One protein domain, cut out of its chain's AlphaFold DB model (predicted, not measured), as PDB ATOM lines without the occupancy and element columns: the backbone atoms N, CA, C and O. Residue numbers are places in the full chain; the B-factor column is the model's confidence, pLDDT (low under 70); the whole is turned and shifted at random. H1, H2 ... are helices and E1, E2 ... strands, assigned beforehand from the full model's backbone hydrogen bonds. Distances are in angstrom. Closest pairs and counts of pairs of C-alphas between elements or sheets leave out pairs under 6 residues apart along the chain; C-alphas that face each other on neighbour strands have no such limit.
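What this domain is: This is residues 42 to 196, 542 to 574 and 838 to 846 of the 846 residues of an uncharacterized protein of Acidobacteria bacterium (UniProt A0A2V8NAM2). Little regular structure: a twisted, branched, mixed eight-stranded sheet has helix H1 over one face. The printed part has 197 residues, under half in named elements, mostly strand: H1, then E1 to E8. It is compact, radius of gyration of the C-alphas 16.4 A, spanning 52 by 37 by 31 A.

How they stand to each other: H1, residues 42 to 52, every O i to N i+4 pair within hydrogen-bond range, has a height over the sheet of 7.0 A. E1, residues 74 to 78, and E2, residues 125 to 129, are parallel: N 76 to O 126, 3.0 A. E3, residues 146 to 153, and E6, residues 543 to 553, are antiparallel: N 547 to O 152, 2.8 A.

Where its parts are: E4, residues 173 to 175, E5, 180 to 182, E7, 559 to 567, and E8, 838 to 844, complete the sheet. C-alpha 42 is at (39.824, -5.954, -9.311), C-alpha 844 at (36.971, -7.626, 1.036).

The domain as a whole: Across the cuts, C-alphas 196 and 542 are 17.0 A apart, 574 and 838 21.0 A. Five residues have pLDDT under 70.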
ATOM      1  N   SER A  42      40.247  -6.928 -10.327       95.75
ATOM      2  CA  SER A  42      39.824  -5.954  -9.311       95.75
ATOM      3  C   SER A  42      40.982  -5.036  -8.890       95.75
ATOM      4  O   SER A  42      40.795  -3.824  -8.793       95.75
ATOM      5  N   LEU A  43      42.195  -5.587  -8.740       95.50
ATOM      6  CA  LEU A  43      43.431  -4.825  -8.535       95.50
ATOM      7  C   LEU A  43      43.717  -3.849  -9.683       95.50
ATOM      8  O   LEU A  43      44.067  -2.699  -9.421       95.50
ATOM      9  N   GLY A  44      43.543  -4.286 -10.931       93.81
ATOM     10  CA  GLY A  44      43.674  -3.447 -12.122       93.81
ATOM     11  C   GLY A  44      42.742  -2.239 -12.071       93.81
ATOM     12  O   GLY A  44      43.214  -1.114 -12.212       93.81
ATOM     13  N   GLY A  45      41.466  -2.451 -11.731       94.31
ATOM     14  CA  GLY A  45      40.491  -1.365 -11.574       94.31
ATOM     15  C   GLY A  45      40.864  -0.354 -10.481       94.31
ATOM     16  O   GLY A  45      40.625   0.841 -10.642       94.31
ATOM     17  N   LEU A  46      41.510  -0.794  -9.392       95.75
ATOM     18  CA  LEU A  46      42.035   0.124  -8.373       95.75
ATOM     19  C   LEU A  46      43.187   0.984  -8.911       95.75
ATOM     20  O   LEU A  46      43.214   2.190  -8.671       95.75
ATOM     21  N   GLN A  47      44.145   0.377  -9.620       93.75
ATOM     22  CA  GLN A  47      45.286   1.106 -10.189       93.75
ATOM     23  C   GLN A  47      44.832   2.114 -11.244       93.75
ATOM     24  O   GLN A  47      45.299   3.249 -11.244       93.75
ATOM     25  N   GLU A  48      43.893   1.709 -12.094       92.38
ATOM     26  CA  GLU A  48      43.287   2.561 -13.110       92.38
ATOM     27  C   GLU A  48      42.588   3.770 -12.479       92.38
ATOM     28  O   GLU A  48      42.874   4.912 -12.835       92.38
ATOM     29  N   ALA A  49      41.737   3.541 -11.474       94.38
ATOM     30  CA  ALA A  49      41.069   4.623 -10.762       94.38
ATOM     31  C   ALA A  49      42.067   5.600 -10.130       94.38
ATOM     32  O   ALA A  49      41.851   6.805 -10.210       94.38
ATOM     33  N   ARG A  50      43.164   5.093  -9.545       93.81
ATOM     34  CA  ARG A  50      44.236   5.913  -8.955       93.81
ATOM     35  C   ARG A  50      44.879   6.852  -9.962       93.81
ATOM     36  O   ARG A  50      45.142   8.004  -9.635       93.81
ATOM     37  N   ASP A  51      45.163   6.327 -11.145       91.38
ATOM     38  CA  ASP A  51      45.799   7.054 -12.236       91.38
ATOM     39  C   ASP A  51      44.855   8.134 -12.784       91.38
ATOM     40  O   ASP A  51      45.216   9.304 -12.897       91.38
ATOM     41  N   ARG A  52      43.577   7.787 -12.983       91.56
ATOM     42  CA  ARG A  52      42.560   8.723 -13.480       91.56
ATOM     43  C   ARG A  52      42.282   9.908 -12.558       91.56
ATOM     44  O   ARG A  52      41.823  10.931 -13.067       91.56
ATOM     45  N   ILE A  53      42.531   9.784 -11.252       91.94
ATOM     46  CA  ILE A  53      42.342  10.860 -10.261       91.94
ATOM     47  C   ILE A  53      43.649  11.558  -9.850       91.94
ATOM     48  O   ILE A  53      43.673  12.280  -8.849       91.94
ATOM     49  N   GLN A  54      44.742  11.348 -10.590       87.81
ATOM     50  CA  GLN A  54      46.040  11.956 -10.298       87.81
ATOM     51  C   GLN A  54      45.952  13.497 -10.222       87.81
ATOM     52  O   GLN A  54      45.407  14.118 -11.133       87.81
ATOM     53  N   PRO A  55      46.540  14.165  -9.209       82.19
ATOM     54  CA  PRO A  55      46.295  15.592  -8.977       82.19
ATOM     55  C   PRO A  55      46.661  16.531 -10.138       82.19
ATOM     56  O   PRO A  55      45.958  17.515 -10.351       82.19
ATOM     57  N   ALA A  56      47.739  16.253 -10.881       80.75
ATOM     58  CA  ALA A  56      48.212  17.122 -11.964       80.75
ATOM     59  C   ALA A  56      47.566  16.853 -13.337       80.75
ATOM     60  O   ALA A  56      47.484  17.762 -14.161       80.75
ATOM     61  N   THR A  57      47.133  15.619 -13.605       81.25
ATOM     62  CA  THR A  57      46.756  15.145 -14.954       81.25
ATOM     63  C   THR A  57      45.464  14.328 -14.960       81.25
ATOM     64  O   THR A  57      45.232  13.553 -15.886       81.25
ATOM     65  N   HIS A  58      44.614  14.484 -13.939       81.44
ATOM     66  CA  HIS A  58      43.390  13.700 -13.817       81.44
ATOM     67  C   HIS A  58      42.500  13.788 -15.070       81.44
ATOM     68  O   HIS A  58      42.264  14.861 -15.631       81.44
ATOM     69  N   ASN A  59      41.905  12.661 -15.450       85.31
ATOM     70  CA  ASN A  59      40.737  12.641 -16.334       85.31
ATOM     71  C   ASN A  59      39.448  12.778 -15.501       85.31
ATOM     72  O   ASN A  59      38.511  13.470 -15.892       85.31
ATOM     73  N   ILE A  60      39.439  12.200 -14.296       90.56
ATOM     74  CA  ILE A  60      38.317  12.245 -13.360       90.56
ATOM     75  C   ILE A  60      38.684  13.160 -12.192       90.56
ATOM     76  O   ILE A  60      39.611  12.873 -11.437       90.56
ATOM     77  N   ALA A  61      37.920  14.232 -11.984       90.75
ATOM     78  CA  ALA A  61      38.090  15.071 -10.801       90.75
ATOM     79  C   ALA A  61      37.784  14.259  -9.530       90.75
ATOM     80  O   ALA A  61      36.659  13.793  -9.340       90.75
ATOM     81  N   ALA A  62      38.783  14.082  -8.663       90.50
ATOM     82  CA  ALA A  62      38.619  13.349  -7.412       90.50
ATOM     83  C   ALA A  62      37.564  14.017  -6.504       90.50
ATOM     84  O   ALA A  62      37.456  15.249  -6.504       90.50
ATOM     85  N   PRO A  63      36.838  13.253  -5.664       91.50
ATOM     86  CA  PRO A  63      35.986  13.839  -4.637       91.50
ATOM     87  C   PRO A  63      36.780  14.801  -3.745       91.50
ATOM     88  O   PRO A  63      37.892  14.500  -3.309       91.50
ATOM     89  N   ASP A  64      36.199  15.962  -3.464       86.44
ATOM     90  CA  ASP A  64      36.765  17.065  -2.677       86.44
ATOM     91  C   ASP A  64      36.136  17.192  -1.276       86.44
ATOM     92  O   ASP A  64      36.527  18.071  -0.515       86.44
ATOM     93  N   ALA A  65      35.176  16.326  -0.946       87.81
ATOM     94  CA  ALA A  65      34.495  16.249   0.342       87.81
ATOM     95  C   ALA A  65      33.943  14.825   0.570       87.81
ATOM     96  O   ALA A  65      33.788  14.073  -0.402       87.81
ATOM     97  N   PRO A  66      33.608  14.444   1.820       89.88
ATOM     98  CA  PRO A  66      32.936  13.183   2.124       89.88
ATOM     99  C   PRO A  66      31.618  12.996   1.347       89.88
ATOM    100  O   PRO A  66      30.979  13.987   0.972       89.88
ATOM    101  N   PRO A  67      31.177  11.741   1.121       91.88
ATOM    102  CA  PRO A  67      29.896  11.440   0.482       91.88
ATOM    103  C   PRO A  67      28.727  12.247   1.070       91.88
ATOM    104  O   PRO A  67      28.522  12.256   2.281       91.88
ATOM    105  N   SER A  68      27.931  12.890   0.207       89.06
ATOM    106  CA  SER A  68      26.790  13.731   0.596       89.06
ATOM    107  C   SER A  68      25.546  13.391  -0.219       89.06
ATOM    108  O   SER A  68      25.633  13.094  -1.406       89.06
ATOM    109  N   LEU A  69      24.367  13.494   0.401       90.75
ATOM    110  CA  LEU A  69      23.077  13.307  -0.275       90.75
ATOM    111  C   LEU A  69      22.726  14.436  -1.254       90.75
ATOM    112  O   LEU A  69      21.826  14.259  -2.076       90.75
ATOM    113  N   THR A  70      23.390  15.589  -1.143       90.56
ATOM    114  CA  THR A  70      23.052  16.817  -1.879       90.56
ATOM    115  C   THR A  70      24.077  17.198  -2.943       90.56
ATOM    116  O   THR A  70      23.840  18.149  -3.685       90.56
ATOM    117  N   ALA A  71      25.197  16.479  -3.047       90.50
ATOM    118  CA  ALA A  71      26.260  16.780  -4.002       90.50
ATOM    119  C   ALA A  71      26.948  15.500  -4.509       90.50
ATOM    120  O   ALA A  71      27.104  14.560  -3.726       90.50
ATOM    121  N   PRO A  72      27.415  15.459  -5.774       92.06
ATOM    122  CA  PRO A  72      27.937  14.245  -6.399       92.06
ATOM    123  C   PRO A  72      29.355  13.919  -5.910       92.06
ATOM    124  O   PRO A  72      30.336  14.199  -6.591       92.06
ATOM    125  N   LYS A  73      29.466  13.370  -4.696       93.38
ATOM    126  CA  LYS A  73      30.743  13.078  -4.014       93.38
ATOM    127  C   LYS A  73      31.110  11.589  -4.000       93.38
ATOM    128  O   LYS A  73      32.131  11.216  -3.430       93.38
ATOM    129  N   VAL A  74      30.299  10.744  -4.640       95.69
ATOM    130  CA  VAL A  74      30.629   9.341  -4.940       95.69
ATOM    131  C   VAL A  74      30.784   9.182  -6.449       95.69
ATOM    132  O   VAL A  74      29.866   9.508  -7.200       95.69
ATOM    133  N   ILE A  75      31.928   8.676  -6.900       96.81
ATOM    134  CA  ILE A  75      32.212   8.484  -8.328       96.81
ATOM    135  C   ILE A  75      32.311   6.992  -8.616       96.81
ATOM    136  O   ILE A  75      32.968   6.279  -7.862       96.81
ATOM    137  N   TYR A  76      31.696   6.527  -9.703       96.88
ATOM    138  CA  TYR A  76      31.891   5.170 -10.216       96.88
ATOM    139  C   TYR A  76      32.547   5.183 -11.599       96.88
ATOM    140  O   TYR A  76      32.096   5.885 -12.498       96.88
ATOM    141  N   ILE A  77      33.568   4.359 -11.790       95.88
ATOM    142  CA  ILE A  77      34.014   3.911 -13.110       95.88
ATOM    143  C   ILE A  77      33.264   2.614 -13.379       95.88
ATOM    144  O   ILE A  77      33.321   1.705 -12.554       95.88
ATOM    145  N   LEU A  78      32.511   2.550 -14.468       96.06
ATOM    146  CA  LEU A  78      31.667   1.414 -14.822       96.06
ATOM    147  C   LEU A  78      32.212   0.754 -16.079       96.06
ATOM    148  O   LEU A  78      32.575   1.455 -17.016       96.06
ATOM    149  N   ALA A  79      32.212  -0.575 -16.120       93.75
ATOM    150  CA  ALA A  79      32.645  -1.304 -17.308       93.75
ATOM    151  C   ALA A  79      31.796  -0.948 -18.538       93.75
ATOM    152  O   ALA A  79      32.337  -0.700 -19.607       93.75
ATOM    153  N   ASP A  80      30.472  -0.897 -18.362       91.62
ATOM    154  CA  ASP A  80      29.503  -0.559 -19.402       91.62
ATOM    155  C   ASP A  80      28.151  -0.147 -18.780       91.62
ATOM    156  O   ASP A  80      27.956  -0.155 -17.558       91.62
ATOM    157  N   SER A  81      27.181   0.192 -19.635       92.94
ATOM    158  CA  SER A  81      25.832   0.633 -19.243       92.94
ATOM    159  C   SER A  81      24.958  -0.402 -18.511       92.94
ATOM    160  O   SER A  81      23.942  -0.029 -17.919       92.94
ATOM    161  N   SER A  82      25.319  -1.689 -18.519       93.56
ATOM    162  CA  SER A  82      24.584  -2.756 -17.820       93.56
ATOM    163  C   SER A  82      24.927  -2.846 -16.326       93.56
ATOM    164  O   SER A  82      24.159  -3.412 -15.531       93.56
ATOM    165  N   VAL A  83      26.055  -2.261 -15.918       95.44
ATOM    166  CA  VAL A  83      26.518  -2.250 -14.530       95.44
ATOM    167  C   VAL A  83      25.904  -1.064 -13.790       95.44
ATOM    168  O   VAL A  83      26.202   0.090 -14.075       95.44
ATOM    169  N   VAL A  84      25.044  -1.344 -12.803       94.56
ATOM    170  CA  VAL A  84      24.315  -0.304 -12.051       94.56
ATOM    171  C   VAL A  84      24.488  -0.525 -10.541       94.56
ATOM    172  O   VAL A  84      23.589  -1.075  -9.899       94.56
ATOM    173  N   PRO A  85      25.620  -0.095  -9.946       94.75
ATOM    174  CA  PRO A  85      25.987  -0.436  -8.564       94.75
ATOM    175  C   PRO A  85      25.049   0.137  -7.495       94.75
ATOM    176  O   PRO A  85      25.001  -0.352  -6.376       94.75
ATOM    177  N   TRP A  86      24.262   1.155  -7.833       91.88
ATOM    178  CA  TRP A  86      23.295   1.804  -6.939       91.88
ATOM    179  C   TRP A  86      21.863   1.258  -7.063       91.88
ATOM    180  O   TRP A  86      20.919   1.887  -6.587       91.88
ATOM    181  N   ASN A  87      21.662   0.131  -7.747       92.31
ATOM    182  CA  ASN A  87      20.368  -0.541  -7.837       92.31
ATOM    183  C   ASN A  87      20.437  -1.882  -7.100       92.31
ATOM    184  O   ASN A  87      21.127  -2.790  -7.551       92.31
ATOM    185  N   THR A  88      19.684  -2.026  -6.006       91.81
ATOM    186  CA  THR A  88      19.682  -3.230  -5.150       91.81
ATOM    187  C   THR A  88      19.243  -4.506  -5.869       91.81
ATOM    188  O   THR A  88      19.528  -5.601  -5.397       91.81
ATOM    189  N   SER A  89      18.558  -4.392  -7.011       92.00
ATOM    190  CA  SER A  89      18.165  -5.536  -7.848       92.00
ATOM    191  C   SER A  89      19.199  -5.886  -8.925       92.00
ATOM    192  O   SER A  89      19.054  -6.901  -9.605       92.00
ATOM    193  N   ASN A  90      20.223  -5.051  -9.134       93.69
ATOM    194  CA  ASN A  90      21.278  -5.322 -10.105       93.69
ATOM    195  C   ASN A  90      22.270  -6.347  -9.533       93.69
ATOM    196  O   ASN A  90      22.673  -6.274  -8.374       93.69
ATOM    197  N   LYS A  91      22.710  -7.289 -10.372       92.31
ATOM    198  CA  LYS A  91      23.677  -8.340 -10.009       92.31
ATOM    199  C   LYS A  91      25.019  -7.788  -9.484       92.31
ATOM    200  O   LYS A  91      25.735  -8.510  -8.782       92.31
ATOM    201  N   TYR A  92      25.350  -6.549  -9.840       94.50
ATOM    202  CA  TYR A  92      26.574  -5.833  -9.492       94.50
ATOM    203  C   TYR A  92      26.336  -4.716  -8.465       94.50
ATOM    204  O   TYR A  92      27.110  -3.764  -8.425       94.50
ATOM    205  N   PHE A  93      25.270  -4.809  -7.662       94.56
ATOM    206  CA  PHE A  93      25.013  -3.879  -6.564       94.56
ATOM    207  C   PHE A  93      26.237  -3.717  -5.646       94.56
ATOM    208  O   PHE A  93      26.930  -4.691  -5.341       94.56
ATOM    209  N   ASP A  94      26.496  -2.487  -5.206       94.19
ATOM    210  CA  ASP A  94      27.577  -2.165  -4.283       94.19
ATOM    211  C   ASP A  94      27.198  -2.551  -2.848       94.19
ATOM    212  O   ASP A  94      26.505  -1.833  -2.123       94.19
ATOM    213  N   THR A  95      27.676  -3.723  -2.437       92.31
ATOM    214  CA  THR A  95      27.403  -4.309  -1.123       92.31
ATOM    215  C   THR A  95      28.198  -3.670   0.018       92.31
ATOM    216  O   THR A  95      27.952  -4.005   1.177       92.31
ATOM    217  N   GLU A  96      29.110  -2.736  -0.261       91.50
ATOM    218  CA  GLU A  96      29.968  -2.122   0.760       91.50
ATOM    219  C   GLU A  96      29.424  -0.801   1.303       91.50
ATOM    220  O   GLU A  96      29.872  -0.336   2.348       91.50
ATOM    221  N   LEU A  97      28.415  -0.211   0.653       91.62
ATOM    222  CA  LEU A  97      27.881   1.108   1.018       91.62
ATOM    223  C   LEU A  97      27.509   1.235   2.505       91.62
ATOM    224  O   LEU A  97      27.827   2.238   3.141       91.62
ATOM    225  N   CYS A  98      26.873   0.208   3.073       91.00
ATOM    226  CA  CYS A  98      26.489   0.181   4.484       91.00
ATOM    227  C   CYS A  98      27.696  -0.004   5.421       91.00
ATOM    228  O   CYS A  98      27.753   0.613   6.485       91.00
ATOM    229  N   GLN A  99      28.644  -0.870   5.046       88.62
ATOM    230  CA  GLN A  99      29.799  -1.232   5.877       88.62
ATOM    231  C   GLN A  99      30.797  -0.076   5.981       88.62
ATOM    232  O   GLN A  99      31.354   0.172   7.046       88.62
ATOM    233  N   GLU A 100      30.956   0.677   4.894       89.75
ATOM    234  CA  GLU A 100      31.810   1.867   4.821       89.75
ATOM    235  C   GLU A 100      31.087   3.161   5.206       89.75
ATOM    236  O   GLU A 100      31.624   4.259   5.065       89.75
ATOM    237  N   ARG A 101      29.842   3.045   5.675       89.50
ATOM    238  CA  ARG A 101      29.001   4.167   6.102       89.50
ATOM    239  C   ARG A 101      28.856   5.283   5.066       89.50
ATOM    240  O   ARG A 101      28.696   6.463   5.395       89.50
ATOM    241  N   VAL A 102      28.877   4.906   3.792       90.50
ATOM    242  CA  VAL A 102      28.726   5.822   2.662       90.50
ATOM    243  C   VAL A 102      27.318   6.421   2.706       90.50
ATOM    244  O   VAL A 102      26.335   5.704   2.884       90.50
ATOM    245  N   LEU A 103      27.212   7.749   2.572       89.25
ATOM    246  CA  LEU A 103      25.945   8.500   2.683       89.25
ATOM    247  C   LEU A 103      25.231   8.306   4.032       89.25
ATOM    248  O   LEU A 103      24.000   8.310   4.091       89.25
ATOM    249  N   SER A 104      26.004   8.110   5.106       86.38
ATOM    250  CA  SER A 104      25.495   7.860   6.462       86.38
ATOM    251  C   SER A 104      24.655   6.586   6.598       86.38
ATOM    252  O   SER A 104      23.927   6.428   7.580       86.38
ATOM    253  N   LEU A 105      24.758   5.660   5.639       89.75
ATOM    254  CA  LEU A 105      24.221   4.313   5.798       89.75
ATOM    255  C   LEU A 105      24.954   3.601   6.940       89.75
ATOM    256  O   LEU A 105      26.084   3.935   7.284       89.75
ATOM    257  N   THR A 106      24.307   2.625   7.562       87.69
ATOM    258  CA  THR A 106      24.906   1.850   8.649       87.69
ATOM    259  C   THR A 106      24.774   0.367   8.353       87.69
ATOM    260  O   THR A 106      23.763  -0.098   7.828       87.69
ATOM    261  N   GLY A 107      25.824  -0.383   8.666       85.25
ATOM    262  CA  GLY A 107      25.887  -1.821   8.462       85.25
ATOM    263  C   GLY A 107      26.841  -2.479   9.447       85.25
ATOM    264  O   GLY A 107      27.620  -1.813  10.131       85.25
ATOM    265  N   THR A 108      26.761  -3.802   9.509       84.88
ATOM    266  CA  THR A 108      27.689  -4.637  10.272       84.88
ATOM    267  C   THR A 108      28.822  -5.068   9.347       84.88
ATOM    268  O   THR A 108      28.557  -5.514   8.233       84.88
ATOM    269  N   ALA A 109      30.074  -4.956   9.794       80.31
ATOM    270  CA  ALA A 109      31.227  -5.405   9.015       80.31
ATOM    271  C   ALA A 109      31.087  -6.889   8.623       80.31
ATOM    272  O   ALA A 109      30.737  -7.724   9.459       80.31
ATOM    273  N   GLY A 110      31.342  -7.205   7.354       81.38
ATOM    274  CA  GLY A 110      31.158  -8.535   6.772       81.38
ATOM    275  C   GLY A 110      29.713  -8.888   6.398       81.38
ATOM    276  O   GLY A 110      29.475 -10.004   5.947       81.38
ATOM    277  N   VAL A 111      28.744  -7.981   6.581       88.25
ATOM    278  CA  VAL A 111      27.353  -8.181   6.150       88.25
ATOM    279  C   VAL A 111      27.080  -7.332   4.904       88.25
ATOM    280  O   VAL A 111      27.129  -6.101   4.999       88.25
ATOM    281  N   PRO A 112      26.739  -7.954   3.757       89.38
ATOM    282  CA  PRO A 112      26.418  -7.228   2.535       89.38
ATOM    283  C   PRO A 112      25.306  -6.201   2.745       89.38
ATOM    284  O   PRO A 112      24.251  -6.494   3.317       89.38
ATOM    285  N   CYS A 113      25.528  -4.991   2.244       91.62
ATOM    286  CA  CYS A 113      24.502  -3.965   2.190       91.62
ATOM    287  C   CYS A 113      23.340  -4.453   1.317       91.62
ATOM    288  O   CYS A 113      23.540  -5.030   0.251       91.62
ATOM    289  N   THR A 114      22.113  -4.227   1.779       91.81
ATOM    290  CA  THR A 114      20.874  -4.576   1.052       91.81
ATOM    291  C   THR A 114      19.956  -3.370   0.875       91.81
ATOM    292  O   THR A 114      18.883  -3.469   0.281       91.81
ATOM    293  N   THR A 115      20.378  -2.216   1.388       89.44
ATOM    294  CA  THR A 115      19.640  -0.961   1.361       89.44
ATOM    295  C   THR A 115      20.385   0.058   0.511       89.44
ATOM    296  O   THR A 115      21.595  -0.015   0.320       89.44
ATOM    297  N   MET A 116      19.643   1.022  -0.021       88.25
ATOM    298  CA  MET A 116      20.184   2.123  -0.807       88.25
ATOM    299  C   MET A 116      19.474   3.405  -0.386       88.25
ATOM    300  O   MET A 116      18.316   3.369   0.038       88.25
ATOM    301  N   VAL A 117      20.137   4.549  -0.548       83.69
ATOM    302  CA  VAL A 117      19.437   5.839  -0.581       83.69
ATOM    303  C   VAL A 117      18.313   5.807  -1.630       83.69
ATOM    304  O   VAL A 117      18.461   5.112  -2.640       83.69
ATOM    305  N   PRO A 118      17.188   6.524  -1.415       80.12
ATOM    306  CA  PRO A 118      16.030   6.457  -2.305       80.12
ATOM    307  C   PRO A 118      16.433   6.609  -3.772       80.12
ATOM    308  O   PRO A 118      17.153   7.544  -4.120       80.12
ATOM    309  N   SER A 119      15.961   5.707  -4.637       72.06
ATOM    310  CA  SER A 119      16.362   5.644  -6.052       72.06
ATOM    311  C   SER A 119      16.056   6.926  -6.835       72.06
ATOM    312  O   SER A 119      16.718   7.206  -7.834       72.06
ATOM    313  N   SER A 120      15.099   7.728  -6.357       79.25
ATOM    314  CA  SER A 120      14.772   9.054  -6.886       79.25
ATOM    315  C   SER A 120      15.862  10.103  -6.639       79.25
ATOM    316  O   SER A 120      15.892  11.108  -7.342       79.25
ATOM    317  N   ASN A 121      16.752   9.902  -5.659       86.25
ATOM    318  CA  ASN A 121      17.888  10.786  -5.417       86.25
ATOM    319  C   ASN A 121      19.105  10.324  -6.234       86.25
ATOM    320  O   ASN A 121      19.736   9.298  -5.951       86.25
ATOM    321  N   THR A 122      19.460  11.115  -7.244       88.25
ATOM    322  CA  THR A 122      20.654  10.913  -8.077       88.25
ATOM    323  C   THR A 122      21.768  11.920  -7.796       88.25
ATOM    324  O   THR A 122      22.862  11.752  -8.323       88.25
ATOM    325  N   SER A 123      21.531  12.932  -6.954       93.31
ATOM    326  CA  SER A 123      22.439  14.067  -6.730       93.31
ATOM    327  C   SER A 123      23.743  13.699  -6.026       93.31
ATOM    328  O   SER A 123      24.691  14.468  -6.086       93.31
ATOM    329  N   TRP A 124      23.800  12.545  -5.361       93.25
ATOM    330  CA  TRP A 124      24.938  12.106  -4.549       93.25
ATOM    331  C   TRP A 124      26.070  11.431  -5.343       93.25
ATOM    332  O   TRP A 124      27.165  11.242  -4.805       93.25
ATOM    333  N   ARG A 125      25.838  11.078  -6.619       94.19
ATOM    334  CA  ARG A 125      26.795  10.326  -7.447       94.19
ATOM    335  C   ARG A 125      27.049  10.919  -8.825       94.19
ATOM    336  O   ARG A 125      26.207  11.617  -9.378       94.19
ATOM    337  N   THR A 126      28.168  10.509  -9.406       95.75
ATOM    338  CA  THR A 126      28.463  10.594 -10.841       95.75
ATOM    339  C   THR A 126      29.134   9.299 -11.314       95.75
ATOM    340  O   THR A 126      29.550   8.479 -10.489       95.75
ATOM    341  N   TRP A 127      29.208   9.075 -12.624       94.44
ATOM    342  CA  TRP A 127      29.879   7.914 -13.199       94.44
ATOM    343  C   TRP A 127      30.514   8.218 -14.555       94.44
ATOM    344  O   TRP A 127      30.104   9.148 -15.247       94.44
ATOM    345  N   VAL A 128      31.490   7.396 -14.929       94.12
ATOM    346  CA  VAL A 128      32.073   7.336 -16.274       94.12
ATOM    347  C   VAL A 128      32.063   5.893 -16.758       94.12
ATOM    348  O   VAL A 128      32.133   4.971 -15.942       94.12
ATOM    349  N   PHE A 129      31.967   5.698 -18.070       93.19
ATOM    350  CA  PHE A 129      32.069   4.374 -18.669       93.19
ATOM    351  C   PHE A 129      33.478   4.126 -19.199       93.19
ATOM    352  O   PHE A 129      34.075   4.989 -19.845       93.19
ATOM    353  N   ASP A 130      34.015   2.952 -18.899       88.69
ATOM    354  CA  ASP A 130      35.347   2.534 -19.324       88.69
ATOM    355  C   ASP A 130      35.375   2.134 -20.810       88.69
ATOM    356  O   ASP A 130      36.362   2.368 -21.507       88.69
ATOM    357  N   ASP A 131      34.247   1.649 -21.337       87.44
ATOM    358  CA  ASP A 131      34.055   1.343 -22.758       87.44
ATOM    359  C   ASP A 131      33.886   2.585 -23.660       87.44
ATOM    360  O   ASP A 131      33.867   2.459 -24.890       87.44
ATOM    361  N   ASP A 132      33.826   3.795 -23.090       85.81
ATOM    362  CA  ASP A 132      33.754   5.043 -23.853       85.81
ATOM    363  C   ASP A 132      35.106   5.365 -24.511       85.81
ATOM    364  O   ASP A 132      36.174   5.277 -23.907       85.81
ATOM    365  N   SER A 133      35.090   5.786 -25.772       82.50
ATOM    366  CA  SER A 133      36.272   6.307 -26.473       82.50
ATOM    367  C   SER A 133      36.960   7.482 -25.753       82.50
ATOM    368  O   SER A 133      38.176   7.640 -25.864       82.50
ATOM    369  N   LEU A 134      36.209   8.285 -24.986       83.94
ATOM    370  CA  LEU A 134      36.732   9.389 -24.167       83.94
ATOM    371  C   LEU A 134      37.520   8.907 -22.938       83.94
ATOM    372  O   LEU A 134      38.252   9.691 -22.332       83.94
ATOM    373  N   SER A 135      37.406   7.621 -22.596       82.75
ATOM    374  CA  SER A 135      38.183   6.958 -21.548       82.75
ATOM    375  C   SER A 135      39.549   6.461 -22.040       82.75
ATOM    376  O   SER A 135      40.220   5.737 -21.317       82.75
ATOM    377  N   ALA A 136      40.017   6.822 -23.240       80.62
ATOM    378  CA  ALA A 136      41.390   6.520 -23.654       80.62
ATOM    379  C   ALA A 136      42.427   7.164 -22.694       80.62
ATOM    380  O   ALA A 136      42.231   8.305 -22.270       80.62
ATOM    381  N   PRO A 137      43.542   6.476 -22.363       85.50
ATOM    382  CA  PRO A 137      44.001   5.188 -22.900       85.50
ATOM    383  C   PRO A 137      43.435   3.944 -22.186       85.50
ATOM    384  O   PRO A 137      43.844   2.830 -22.503       85.50
ATOM    385  N   TRP A 138      42.529   4.112 -21.224       86.44
ATOM    386  CA  TRP A 138      41.996   3.032 -20.388       86.44
ATOM    387  C   TRP A 138      40.892   2.202 -21.063       86.44
ATOM    388  O   TRP A 138      40.681   1.062 -20.669       86.44
ATOM    389  N   ASN A 139      40.282   2.698 -22.145       85.25
ATOM    390  CA  ASN A 139      39.446   1.883 -23.033       85.25
ATOM    391  C   ASN A 139      40.306   0.846 -23.786       85.25
ATOM    392  O   ASN A 139      40.793   1.080 -24.899       85.25
ATOM    393  N   LEU A 140      40.558  -0.290 -23.134       82.69
ATOM    394  CA  LEU A 140      41.393  -1.368 -23.652       82.69
ATOM    395  C   LEU A 140      40.645  -2.188 -24.711       82.69
ATOM    396  O   LEU A 140      39.509  -2.602 -24.515       82.69
ATOM    397  N   VAL A 141      41.347  -2.569 -25.785       80.88
ATOM    398  CA  VAL A 141      40.829  -3.491 -26.826       80.88
ATOM    399  C   VAL A 141      40.376  -4.837 -26.234       80.88
ATOM    400  O   VAL A 141      39.458  -5.475 -26.746       80.88
ATOM    401  N   HIS A 142      41.025  -5.263 -25.149       79.75
ATOM    402  CA  HIS A 142      40.642  -6.423 -24.349       79.75
ATOM    403  C   HIS A 142      40.442  -5.963 -22.897       79.75
ATOM    404  O   HIS A 142      41.411  -5.970 -22.133       79.75
ATOM    405  N   PRO A 143      39.229  -5.519 -22.524       78.94
ATOM    406  CA  PRO A 143      38.975  -4.978 -21.197       78.94
ATOM    407  C   PRO A 143      39.155  -6.052 -20.125       78.94
ATOM    408  O   PRO A 143      38.843  -7.230 -20.322       78.94
ATOM    409  N   ILE A 144      39.687  -5.627 -18.983       84.81
ATOM    410  CA  ILE A 144      39.805  -6.455 -17.782       84.81
ATOM    411  C   ILE A 144      38.415  -6.725 -17.191       84.81
ATOM    412  O   ILE A 144      37.487  -5.945 -17.373       84.81
ATOM    413  N   ASP A 145      38.254  -7.824 -16.447       92.25
ATOM    414  CA  ASP A 145      36.955  -8.285 -15.915       92.25
ATOM    415  C   ASP A 145      36.369  -7.414 -14.772       92.25
ATOM    416  O   ASP A 145      35.502  -7.858 -14.009       92.25
ATOM    417  N   VAL A 146      36.811  -6.159 -14.649       94.69
ATOM    418  CA  VAL A 146      36.233  -5.157 -13.744       94.69
ATOM    419  C   VAL A 146      34.773  -4.918 -14.125       94.69
ATOM    420  O   VAL A 146      34.384  -5.018 -15.287       94.69
ATOM    421  N   LYS A 147      33.933  -4.659 -13.124       95.81
ATOM    422  CA  LYS A 147      32.531  -4.262 -13.313       95.81
ATOM    423  C   LYS A 147      32.335  -2.826 -12.889       95.81
ATOM    424  O   LYS A 147      31.798  -2.033 -13.657       95.81
ATOM    425  N   TRP A 148      32.806  -2.488 -11.697       97.12
ATOM    426  CA  TRP A 148      32.821  -1.113 -11.240       97.12
ATOM    427  C   TRP A 148      33.982  -0.847 -10.291       97.12
ATOM    428  O   TRP A 148      34.390  -1.731  -9.536       97.12
ATOM    429  N   THR A 149      34.441   0.400 -10.286       97.50
ATOM    430  CA  THR A 149      35.336   0.953  -9.271       97.50
ATOM    431  C   THR A 149      34.707   2.208  -8.678       97.50
ATOM    432  O   THR A 149      34.425   3.161  -9.399       97.50
ATOM    433  N   ARG A 150      34.474   2.223  -7.367       97.19
ATOM    434  CA  ARG A 150      33.967   3.369  -6.609       97.19
ATOM    435  C   ARG A 150      35.126   4.183  -6.047       97.19
ATOM    436  O   ARG A 150      36.051   3.611  -5.479       97.19
ATOM    437  N   ILE A 151      35.025   5.505  -6.127       97.25
ATOM    438  CA  ILE A 151      35.956   6.468  -5.539       97.25
ATOM    439  C   ILE A 151      35.174   7.374  -4.586       97.25
ATOM    440  O   ILE A 151      34.180   7.999  -4.972       97.25
ATOM    441  N   THR A 152      35.634   7.462  -3.339       95.69
ATOM    442  CA  THR A 152      35.056   8.328  -2.299       95.69
ATOM    443  C   THR A 152      36.150   9.006  -1.486       95.69
ATOM    444  O   THR A 152      37.229   8.446  -1.318       95.69
ATOM    445  N   MET A 153      35.880  10.194  -0.943       94.31
ATOM    446  CA  MET A 153      36.716  10.750   0.125       94.31
ATOM    447  C   MET A 153      36.524   9.919   1.397       94.31
ATOM    448  O   MET A 153      35.387   9.611   1.764       94.31
ATOM    449  N   LYS A 154      37.615   9.571   2.080       93.75
ATOM    450  CA  LYS A 154      37.558   8.773   3.303       93.75
ATOM    451  C   LYS A 154      37.022   9.622   4.461       93.75
ATOM    452  O   LYS A 154      37.561  10.682   4.779       93.75
ATOM    453  N   ALA A 155      35.971   9.130   5.111       92.81
ATOM    454  CA  ALA A 155      35.540   9.608   6.421       92.81
ATOM    455  C   ALA A 155      36.209   8.781   7.530       92.81
ATOM    456  O   ALA A 155      36.569   7.621   7.319       92.81
ATOM    457  N   ASN A 156      36.344   9.362   8.721       92.38
ATOM    458  CA  ASN A 156      37.017   8.763   9.873       92.38
ATOM    459  C   ASN A 156      36.511   7.351  10.169       92.38
ATOM    460  O   ASN A 156      37.301   6.444  10.403       92.38
ATOM    461  N   ASN A 157      35.198   7.157  10.083       89.94
ATOM    462  CA  ASN A 157      34.520   5.910  10.391       89.94
ATOM    463  C   ASN A 157      34.098   5.095   9.153       89.94
ATOM    464  O   ASN A 157      33.229   4.231   9.268       89.94
ATOM    465  N   ALA A 158      34.703   5.354   7.986       88.50
ATOM    466  CA  ALA A 158      34.434   4.616   6.746       88.50
ATOM    467  C   ALA A 158      35.135   3.243   6.677       88.50
ATOM    468  O   ALA A 158      34.971   2.497   5.715       88.50
ATOM    469  N   GLY A 159      35.941   2.898   7.683       80.56
ATOM    470  CA  GLY A 159      36.595   1.598   7.810       80.56
ATOM    471  C   GLY A 159      36.177   0.844   9.078       80.56
ATOM    472  O   GLY A 159      35.529   1.417   9.953       80.56
ATOM    473  N   PRO A 160      36.598  -0.429   9.222       77.06
ATOM    474  CA  PRO A 160      36.344  -1.235  10.417       77.06
ATOM    475  C   PRO A 160      36.930  -0.618  11.691       77.06
ATOM    476  O   PRO A 160      36.384  -0.808  12.775       77.06
ATOM    477  N   VAL A 161      38.043   0.108  11.551       85.19
ATOM    478  CA  VAL A 161      38.714   0.825  12.636       85.19
ATOM    479  C   VAL A 161      38.709   2.316  12.293       85.19
ATOM    480  O   VAL A 161      39.240   2.682  11.239       85.19
ATOM    481  N   PRO A 162      38.102   3.169  13.137       89.19
ATOM    482  CA  PRO A 162      38.150   4.611  12.953       89.19
ATOM    483  C   PRO A 162      39.574   5.145  13.110       89.19
ATOM    484  O   PRO A 162      40.317   4.657  13.959       89.19
ATOM    485  N   VAL A 163      39.939   6.168  12.335       90.69
ATOM    486  CA  VAL A 163      41.297   6.746  12.342       90.69
ATOM    487  C   VAL A 163      41.667   7.297  13.721       90.69
ATOM    488  O   VAL A 163      42.745   7.005  14.225       90.69
ATOM    489  N   ASN A 164      40.755   8.026  14.367       89.50
ATOM    490  CA  ASN A 164      40.951   8.542  15.726       89.50
ATOM    491  C   ASN A 164      40.459   7.590  16.839       89.50
ATOM    492  O   ASN A 164      40.392   7.987  18.000       89.50
ATOM    493  N   GLY A 165      40.042   6.366  16.496       89.94
ATOM    494  CA  GLY A 165      39.452   5.408  17.437       89.94
ATOM    495  C   GLY A 165      38.000   5.684  17.862       89.94
ATOM    496  O   GLY A 165      37.405   4.828  18.516       89.94
ATOM    497  N   ASP A 166      37.392   6.810  17.470       89.69
ATOM    498  CA  ASP A 166      35.991   7.141  17.761       89.69
ATOM    499  C   ASP A 166      35.069   6.778  16.576       89.69
ATOM    500  O   ASP A 166      35.074   7.458  15.544       89.69
ATOM    501  N   PRO A 167      34.224   5.736  16.693       86.12
ATOM    502  CA  PRO A 167      33.339   5.315  15.613       86.12
ATOM    503  C   PRO A 167      32.168   6.271  15.356       86.12
ATOM    504  O   PRO A 167      31.527   6.141  14.310       86.12
ATOM    505  N   ALA A 168      31.851   7.195  16.267       88.25
ATOM    506  CA  ALA A 168      30.785   8.176  16.069       88.25
ATOM    507  C   ALA A 168      31.236   9.352  15.189       88.25
ATOM    508  O   ALA A 168      30.418   9.956  14.494       88.25
ATOM    509  N   ASN A 169      32.534   9.649  15.171       89.06
ATOM    510  CA  ASN A 169      33.095  10.730  14.379       89.06
ATOM    511  C   ASN A 169      33.152  10.340  12.887       89.06
ATOM    512  O   ASN A 169      33.761   9.338  12.517       89.06
ATOM    513  N   SER A 170      32.523  11.143  12.023       89.06
ATOM    514  CA  SER A 170      32.497  10.961  10.562       89.06
ATOM    515  C   SER A 170      33.242  12.066   9.803       89.06
ATOM    516  O   SER A 170      32.939  12.330   8.639       89.06
ATOM    517  N   MET A 171      34.169  12.766  10.460       90.25
ATOM    518  CA  MET A 171      34.956  13.829   9.833       90.25
ATOM    519  C   MET A 171      35.818  13.278   8.697       90.25
ATOM    520  O   MET A 171      36.189  12.106   8.694       90.25
ATOM    521  N   GLN A 172      36.142  14.129   7.727       92.44
ATOM    522  CA  GLN A 172      37.077  13.792   6.656       92.44
ATOM    523  C   GLN A 172      38.438  13.362   7.225       92.44
ATOM    524  O   GLN A 172      38.860  13.861   8.267       92.44
ATOM    525  N   VAL A 173      39.121  12.458   6.527       93.38
ATOM    526  CA  VAL A 173      40.487  12.030   6.848       93.38
ATOM    527  C   VAL A 173      41.486  12.721   5.922       93.38
ATOM    528  O   VAL A 173      41.277  12.808   4.710       93.38
ATOM    529  N   CYS A 174      42.584  13.184   6.507       92.25
ATOM    530  CA  CYS A 174      43.737  13.767   5.837       92.25
ATOM    531  C   CYS A 174      44.996  12.926   6.121       92.25
ATOM    532  O   CYS A 174      45.000  12.066   7.002       92.25
ATOM    533  N   TRP A 175      46.054  13.158   5.354       91.12
ATOM    534  CA  TRP A 175      47.355  12.508   5.471       91.12
ATOM    535  C   TRP A 175      48.423  13.558   5.761       91.12
ATOM    536  O   TRP A 175      48.701  14.406   4.911       91.12
ATOM    537  N   ASP A 176      49.025  13.489   6.942       84.81
ATOM    538  CA  ASP A 176      50.053  14.437   7.402       84.81
ATOM    539  C   ASP A 176      51.464  14.119   6.857       84.81
ATOM    540  O   ASP A 176      52.428  14.827   7.139       84.81
ATOM    541  N   GLY A 177      51.592  13.053   6.057       83.00
ATOM    542  CA  GLY A 177      52.864  12.544   5.540       83.00
ATOM    543  C   GLY A 177      53.290  11.213   6.163       83.00
ATOM    544  O   GLY A 177      53.951  10.422   5.487       83.00
ATOM    545  N   THR A 178      52.865  10.925   7.394       80.94
ATOM    546  CA  THR A 178      53.251   9.732   8.167       80.94
ATOM    547  C   THR A 178      52.051   8.934   8.677       80.94
ATOM    548  O   THR A 178      52.089   7.700   8.660       80.94
ATOM    549  N   HIS A 179      50.969   9.606   9.056       87.31
ATOM    550  CA  HIS A 179      49.753   9.044   9.615       87.31
ATOM    551  C   HIS A 179      48.495   9.596   8.935       87.31
ATOM    552  O   HIS A 179      48.439  10.684   8.357       87.31
ATOM    553  N   GLN A 180      47.430   8.799   9.011       91.50
ATOM    554  CA  GLN A 180      46.094   9.298   8.722       91.50
ATOM    555  C   GLN A 180      45.598  10.049   9.952       91.50
ATOM    556  O   GLN A 180      45.632   9.509  11.056       91.50
ATOM    557  N   VAL A 181      45.095  11.259   9.747       89.56
ATOM    558  CA  VAL A 181      44.551  12.115  10.801       89.56
ATOM    559  C   VAL A 181      43.137  12.536  10.433       89.56
ATOM    560  O   VAL A 181      42.811  12.747   9.264       89.56
ATOM    561  N   THR A 182      42.253  12.651  11.420       91.75
ATOM    562  CA  THR A 182      40.964  13.319  11.196       91.75
ATOM    563  C   THR A 182      41.202  14.793  10.900       91.75
ATOM    564  O   THR A 182      42.139  15.359  11.453       91.75
ATOM    565  N   LEU A 183      40.359  15.402  10.058       84.62
ATOM    566  CA  LEU A 183      40.483  16.797   9.629       84.62
ATOM    567  C   LEU A 183      40.836  17.708  10.827       84.62
ATOM    568  O   LEU A 183      40.003  17.836  11.729       84.62
ATOM    569  N   PRO A 184      42.046  18.297  10.859       77.06
ATOM    570  CA  PRO A 184      42.500  19.068  12.009       77.06
ATOM    571  C   PRO A 184      41.617  20.285  12.292       77.06
ATOM    572  O   PRO A 184      40.953  20.827  11.400       77.06
ATOM    573  N   ALA A 185      41.631  20.751  13.541       69.12
ATOM    574  CA  ALA A 185      41.003  22.019  13.885       69.12
ATOM    575  C   ALA A 185      41.630  23.151  13.055       69.12
ATOM    576  O   ALA A 185      42.831  23.173  12.809       69.12
ATOM    577  N   GLY A 186      40.805  24.076  12.564       66.81
ATOM    578  CA  GLY A 186      41.292  25.153  11.703       66.81
ATOM    579  C   GLY A 186      41.630  24.728  10.270       66.81
ATOM    580  O   GLY A 186      42.065  25.588   9.520       66.81
ATOM    581  N   TYR A 187      41.381  23.480   9.850       75.50
ATOM    582  CA  TYR A 187      41.516  23.027   8.457       75.50
ATOM    583  C   TYR A 187      40.148  22.886   7.766       75.50
ATOM    584  O   TYR A 187      39.118  22.662   8.405       75.50
ATOM    585  N   GLY A 188      40.133  23.046   6.441       74.31
ATOM    586  CA  GLY A 188      38.944  22.929   5.591       74.31
ATOM    587  C   GLY A 188      38.892  21.623   4.794       74.31
ATOM    588  O   GLY A 188      39.837  20.838   4.791       74.31
ATOM    589  N   ALA A 189      37.812  21.403   4.034       76.62
ATOM    590  CA  ALA A 189      37.599  20.188   3.222       76.62
ATOM    591  C   ALA A 189      38.720  19.892   2.198       76.62
ATOM    592  O   ALA A 189      38.853  18.782   1.686       76.62
ATOM    593  N   THR A 190      39.586  20.862   1.910       75.94
ATOM    594  CA  THR A 190      40.779  20.655   1.087       75.94
ATOM    595  C   THR A 190      41.925  19.949   1.815       75.94
ATOM    596  O   THR A 190      42.943  19.727   1.169       75.94
ATOM    597  N   CYS A 191      41.780  19.593   3.099       81.81
ATOM    598  CA  CYS A 191      42.882  19.177   3.977       81.81
ATOM    599  C   CYS A 191      43.995  20.236   4.074       81.81
ATOM    600  O   CYS A 191      45.151  19.911   4.305       81.81
ATOM    601  N   GLY A 192      43.648  21.514   3.910       78.56
ATOM    602  CA  GLY A 192      44.550  22.643   4.142       78.56
ATOM    603  C   GLY A 192      43.969  23.598   5.183       78.56
ATOM    604  O   GLY A 192      42.765  23.512   5.456       78.56
ATOM    605  N   PRO A 193      44.776  24.513   5.743       71.69
ATOM    606  CA  PRO A 193      44.304  25.502   6.703       71.69
ATOM    607  C   PRO A 193      43.114  26.290   6.142       71.69
ATOM    608  O   PRO A 193      43.103  26.678   4.971       71.69
ATOM    609  N   ASN A 194      42.102  26.531   6.974       66.38
ATOM    610  CA  ASN A 194      40.996  27.431   6.678       66.38
ATOM    611  C   ASN A 194      41.595  28.817   6.482       66.38
ATOM    612  O   ASN A 194      41.999  29.455   7.450       66.38
ATOM    613  N   GLY A 195      41.676  29.260   5.227       67.19
ATOM    614  CA  GLY A 195      42.412  30.465   4.879       67.19
ATOM    615  C   GLY A 195      41.976  31.660   5.718       67.19
ATOM    616  O   GLY A 195      40.787  31.987   5.789       67.19
ATOM    617  N   SER A 196      42.954  32.302   6.339       71.19
ATOM    618  CA  SER A 196      42.867  33.649   6.887       71.19
ATOM    619  C   SER A 196      43.688  34.569   5.987       71.19
ATOM    620  O   SER A 196      44.688  34.157   5.396       71.19
ATOM    621  N   TYR A 542      47.760  19.037   3.829       86.00
ATOM    622  CA  TYR A 542      47.777  17.598   4.023       86.00
ATOM    623  C   TYR A 542      47.147  16.884   2.829       86.00
ATOM    624  O   TYR A 542      46.260  17.397   2.137       86.00
ATOM    625  N   GLY A 543      47.619  15.666   2.587       88.50
ATOM    626  CA  GLY A 543      47.088  14.823   1.532       88.50
ATOM    627  C   GLY A 543      45.624  14.493   1.803       88.50
ATOM    628  O   GLY A 543      45.242  14.155   2.922       88.50
ATOM    629  N   LYS A 544      44.770  14.588   0.784       90.44
ATOM    630  CA  LYS A 544      43.396  14.082   0.892       90.44
ATOM    631  C   LYS A 544      43.431  12.566   0.788       90.44
ATOM    632  O   LYS A 544      44.054  12.056  -0.142       90.44
ATOM    633  N   VAL A 545      42.746  11.872   1.696       94.38
ATOM    634  CA  VAL A 545      42.674  10.408   1.671       94.38
ATOM    635  C   VAL A 545      41.412   9.965   0.942       94.38
ATOM    636  O   VAL A 545      40.293  10.219   1.390       94.38
ATOM    637  N   HIS A 546      41.586   9.257  -0.169       95.06
ATOM    638  CA  HIS A 546      40.502   8.635  -0.920       95.06
ATOM    639  C   HIS A 546      40.442   7.138  -0.640       95.06
ATOM    640  O   HIS A 546      41.462   6.457  -0.535       95.06
ATOM    641  N   LEU A 547      39.220   6.626  -0.557       95.12
ATOM    642  CA  LEU A 547      38.908   5.209  -0.467       95.12
ATOM    643  C   LEU A 547      38.396   4.741  -1.829       95.12
ATOM    644  O   LEU A 547      37.420   5.295  -2.350       95.12
ATOM    645  N   ILE A 548      39.078   3.750  -2.406       96.75
ATOM    646  CA  ILE A 548      38.767   3.195  -3.722       96.75
ATOM    647  C   ILE A 548      38.414   1.722  -3.565       96.75
ATOM    648  O   ILE A 548      39.234   0.946  -3.077       96.75
ATOM    649  N   THR A 549      37.223   1.333  -4.013       96.38
ATOM    650  CA  THR A 549      36.711  -0.044  -3.939       96.38
ATOM    651  C   THR A 549      36.399  -0.539  -5.343       96.38
ATOM    652  O   THR A 549      35.708   0.148  -6.082       96.38
ATOM    653  N   SER A 550      36.882  -1.718  -5.723       96.94
ATOM    654  CA  SER A 550      36.698  -2.291  -7.060       96.94
ATOM    655  C   SER A 550      36.115  -3.694  -6.975       96.94
ATOM    656  O   SER A 550      36.609  -4.523  -6.205       96.94
ATOM    657  N   LEU A 551      35.090  -3.952  -7.787       96.88
ATOM    658  CA  LEU A 551      34.505  -5.268  -8.016       96.88
ATOM    659  C   LEU A 551      34.883  -5.762  -9.411       96.88
ATOM    660  O   LEU A 551      34.598  -5.103 -10.414       96.88
ATOM    661  N   ALA A 552      35.411  -6.979  -9.476       96.31
ATOM    662  CA  ALA A 552      35.573  -7.718 -10.719       96.31
ATOM    663  C   ALA A 552      34.808  -9.041 -10.682       96.31
ATOM    664  O   ALA A 552      34.684  -9.686  -9.635       96.31
ATOM    665  N   GLU A 553      34.312  -9.448 -11.847       94.81
ATOM    666  CA  GLU A 553      33.660 -10.737 -12.051       94.81
ATOM    667  C   GLU A 553      34.045 -11.317 -13.413       94.81
ATOM    668  O   GLU A 553      33.773 -10.703 -14.450       94.81
ATOM    669  N   THR A 554      34.633 -12.514 -13.408       92.62
ATOM    670  CA  THR A 554      34.990 -13.233 -14.636       92.62
ATOM    671  C   THR A 554      33.755 -13.802 -15.334       92.62
ATOM    672  O   THR A 554      32.660 -13.887 -14.771       92.62
ATOM    673  N   ARG A 555      33.918 -14.263 -16.577       87.31
ATOM    674  CA  ARG A 555      32.820 -14.863 -17.362       87.31
ATOM    675  C   ARG A 555      32.221 -16.124 -16.731       87.31
ATOM    676  O   ARG A 555      31.041 -16.393 -16.935       87.31
ATOM    677  N   SER A 556      33.009 -16.889 -15.979       88.50
ATOM    678  CA  SER A 556      32.560 -18.067 -15.220       88.50
ATOM    679  C   SER A 556      31.906 -17.713 -13.883       88.50
ATOM    680  O   SER A 556      31.343 -18.593 -13.235       88.50
ATOM    681  N   GLY A 557      31.920 -16.435 -13.494       89.06
ATOM    682  CA  GLY A 557      31.252 -15.925 -12.299       89.06
ATOM    683  C   GLY A 557      32.135 -15.850 -11.054       89.06
ATOM    684  O   GLY A 557      31.613 -15.561  -9.975       89.06
ATOM    685  N   ALA A 558      33.452 -16.081 -11.155       91.75
ATOM    686  CA  ALA A 558      34.351 -15.825 -10.033       91.75
ATOM    687  C   ALA A 558      34.395 -14.323  -9.746       91.75
ATOM    688  O   ALA A 558      34.650 -13.517 -10.636       91.75
ATOM    689  N   ARG A 559      34.151 -13.948  -8.488       92.56
ATOM    690  CA  ARG A 559      34.100 -12.553  -8.033       92.56
ATOM    691  C   ARG A 559      35.277 -12.233  -7.140       92.56
ATOM    692  O   ARG A 559      35.668 -13.065  -6.322       92.56
ATOM    693  N   SER A 560      35.805 -11.023  -7.231       94.56
ATOM    694  CA  SER A 560      36.739 -10.485  -6.245       94.56
ATOM    695  C   SER A 560      36.436  -9.019  -6.003       94.56
ATOM    696  O   SER A 560      36.168  -8.281  -6.950       94.56
ATOM    697  N   MET A 561      36.488  -8.616  -4.737       94.50
ATOM    698  CA  MET A 561      36.376  -7.225  -4.348       94.50
ATOM    699  C   MET A 561      37.620  -6.819  -3.574       94.50
ATOM    700  O   MET A 561      38.053  -7.493  -2.635       94.50
ATOM    701  N   THR A 562      38.220  -5.722  -4.002       95.75
ATOM    702  CA  THR A 562      39.438  -5.186  -3.406       95.75
ATOM    703  C   THR A 562      39.261  -3.719  -3.118       95.75
ATOM    704  O   THR A 562      38.568  -3.017  -3.850       95.75
ATOM    705  N   GLN A 563      39.934  -3.255  -2.081       95.00
ATOM    706  CA  GLN A 563      39.915  -1.867  -1.680       95.00
ATOM    707  C   GLN A 563      41.326  -1.371  -1.411       95.00
ATOM    708  O   GLN A 563      42.175  -2.108  -0.904       95.00
ATOM    709  N   MET A 564      41.555  -0.101  -1.718       95.56
ATOM    710  CA  MET A 564      42.755   0.598  -1.301       95.56
ATOM    711  C   MET A 564      42.450   2.003  -0.810       95.56
ATOM    712  O   MET A 564      41.503   2.657  -1.251       95.56
ATOM    713  N   GLU A 565      43.307   2.462   0.085       95.38
ATOM    714  CA  GLU A 565      43.359   3.845   0.525       95.38
ATOM    715  C   GLU A 565      44.526   4.513  -0.179       95.38
ATOM    716  O   GLU A 565      45.648   3.996  -0.174       95.38
ATOM    717  N   VAL A 566      44.262   5.658  -0.791       95.06
ATOM    718  CA  VAL A 566      45.284   6.450  -1.466       95.06
ATOM    719  C   VAL A 566      45.273   7.873  -0.968       95.06
ATOM    720  O   VAL A 566      44.235   8.383  -0.560       95.06
ATOM    721  N   SER A 567      46.433   8.512  -1.013       93.38
ATOM    722  CA  SER A 567      46.560   9.909  -0.637       93.38
ATOM    723  C   SER A 567      47.407  10.691  -1.617       93.38
ATOM    724  O   SER A 567      48.371  10.177  -2.188       93.38
ATOM    725  N   GLY A 568      47.060  11.968  -1.763       87.69
ATOM    726  CA  GLY A 568      47.985  12.953  -2.307       87.69
ATOM    727  C   GLY A 568      49.194  13.142  -1.381       87.69
ATOM    728  O   GLY A 568      49.122  12.793  -0.195       87.69
ATOM    729  N   PRO A 569      50.302  13.687  -1.901       85.19
ATOM    730  CA  PRO A 569      51.418  14.108  -1.066       85.19
ATOM    731  C   PRO A 569      50.991  15.254  -0.140       85.19
ATOM    732  O   PRO A 569      50.015  15.959  -0.413       85.19
ATOM    733  N   VAL A 570      51.773  15.485   0.914       87.38
ATOM    734  CA  VAL A 570      51.756  16.783   1.592       87.38
ATOM    735  C   VAL A 570      52.297  17.825   0.609       87.38
ATOM    736  O   VAL A 570      53.293  17.596  -0.085       87.38
ATOM    737  N   LEU A 571      51.607  18.950   0.505       87.12
ATOM    738  CA  LEU A 571      51.986  20.084  -0.331       87.12
ATOM    739  C   LEU A 571      52.139  21.321   0.549       87.12
ATOM    740  O   LEU A 571      51.516  21.415   1.599       87.12
ATOM    741  N   GLY A 572      52.913  22.308   0.110       87.00
ATOM    742  CA  GLY A 572      53.162  23.500   0.923       87.00
ATOM    743  C   GLY A 572      54.454  23.385   1.723       87.00
ATOM    744  O   GLY A 572      55.349  22.628   1.360       87.00
ATOM    745  N   PHE A 573      54.548  24.162   2.795       87.06
ATOM    746  CA  PHE A 573      55.659  24.093   3.736       87.06
ATOM    747  C   PHE A 573      55.134  23.559   5.068       87.06
ATOM    748  O   PHE A 573      54.097  24.018   5.540       87.06
ATOM    749  N   HIS A 574      55.824  22.578   5.638       85.12
ATOM    750  CA  HIS A 574      55.443  21.871   6.856       85.12
ATOM    751  C   HIS A 574      56.630  21.842   7.816       85.12
ATOM    752  O   HIS A 574      57.756  21.592   7.389       85.12
ATOM    753  N   VAL A 838      49.792   4.803  -2.254       93.12
ATOM    754  CA  VAL A 838      48.972   3.753  -1.631       93.12
ATOM    755  C   VAL A 838      49.321   3.677  -0.149       93.12
ATOM    756  O   VAL A 838      50.466   3.399   0.199       93.12
ATOM    757  N   LEU A 839      48.338   3.940   0.709       92.06
ATOM    758  CA  LEU A 839      48.494   3.899   2.164       92.06
ATOM    759  C   LEU A 839      48.187   2.511   2.720       92.06
ATOM    760  O   LEU A 839      48.882   2.018   3.603       92.06
ATOM    761  N   SER A 840      47.135   1.880   2.206       91.69
ATOM    762  CA  SER A 840      46.726   0.546   2.626       91.69
ATOM    763  C   SER A 840      45.991  -0.182   1.505       91.69
ATOM    764  O   SER A 840      45.458   0.427   0.573       91.69
ATOM    765  N   PHE A 841      45.980  -1.508   1.599       91.69
ATOM    766  CA  PHE A 841      45.297  -2.393   0.667       91.69
ATOM    767  C   PHE A 841      44.602  -3.515   1.437       91.69
ATOM    768  O   PHE A 841      45.184  -4.082   2.364       91.69
ATOM    769  N   ARG A 842      43.379  -3.875   1.035       90.44
ATOM    770  CA  ARG A 842      42.684  -5.049   1.573       90.44
ATOM    771  C   ARG A 842      41.798  -5.744   0.544       90.44
ATOM    772  O   ARG A 842      41.206  -5.116  -0.330       90.44
ATOM    773  N   MET A 843      41.672  -7.057   0.700       89.62
ATOM    774  CA  MET A 843      40.646  -7.854   0.025       89.62
ATOM    775  C   MET A 843      39.400  -7.881   0.904       89.62
ATOM    776  O   MET A 843      39.508  -8.110   2.110       89.62
ATOM    777  N   LEU A 844      38.235  -7.637   0.311       87.50
ATOM    778  CA  LEU A 844      36.971  -7.626   1.036       87.50
ATOM    779  C   LEU A 844      36.306  -9.008   0.942       87.50
ATOM    780  O   LEU A 844      36.289  -9.599  -0.144       87.50
ATOM    781  N   PRO A 845      35.806  -9.557   2.066       72.75
ATOM    782  CA  PRO A 845      35.018 -10.776   2.034       72.75
ATOM    783  C   PRO A 845      33.705 -10.503   1.294       72.75
ATOM    784  O   PRO A 845      33.042  -9.502   1.546       72.75
ATOM    785  N   TYR A 846      33.380 -11.398   0.365       57.62
ATOM    786  CA  TYR A 846      32.109 -11.422  -0.352       57.62
ATOM    787  C   TYR A 846      31.154 -12.404   0.319       57.62
ATOM    788  O   TYR A 846      31.617 -13.540   0.595       57.62
TER     789      TYR A 846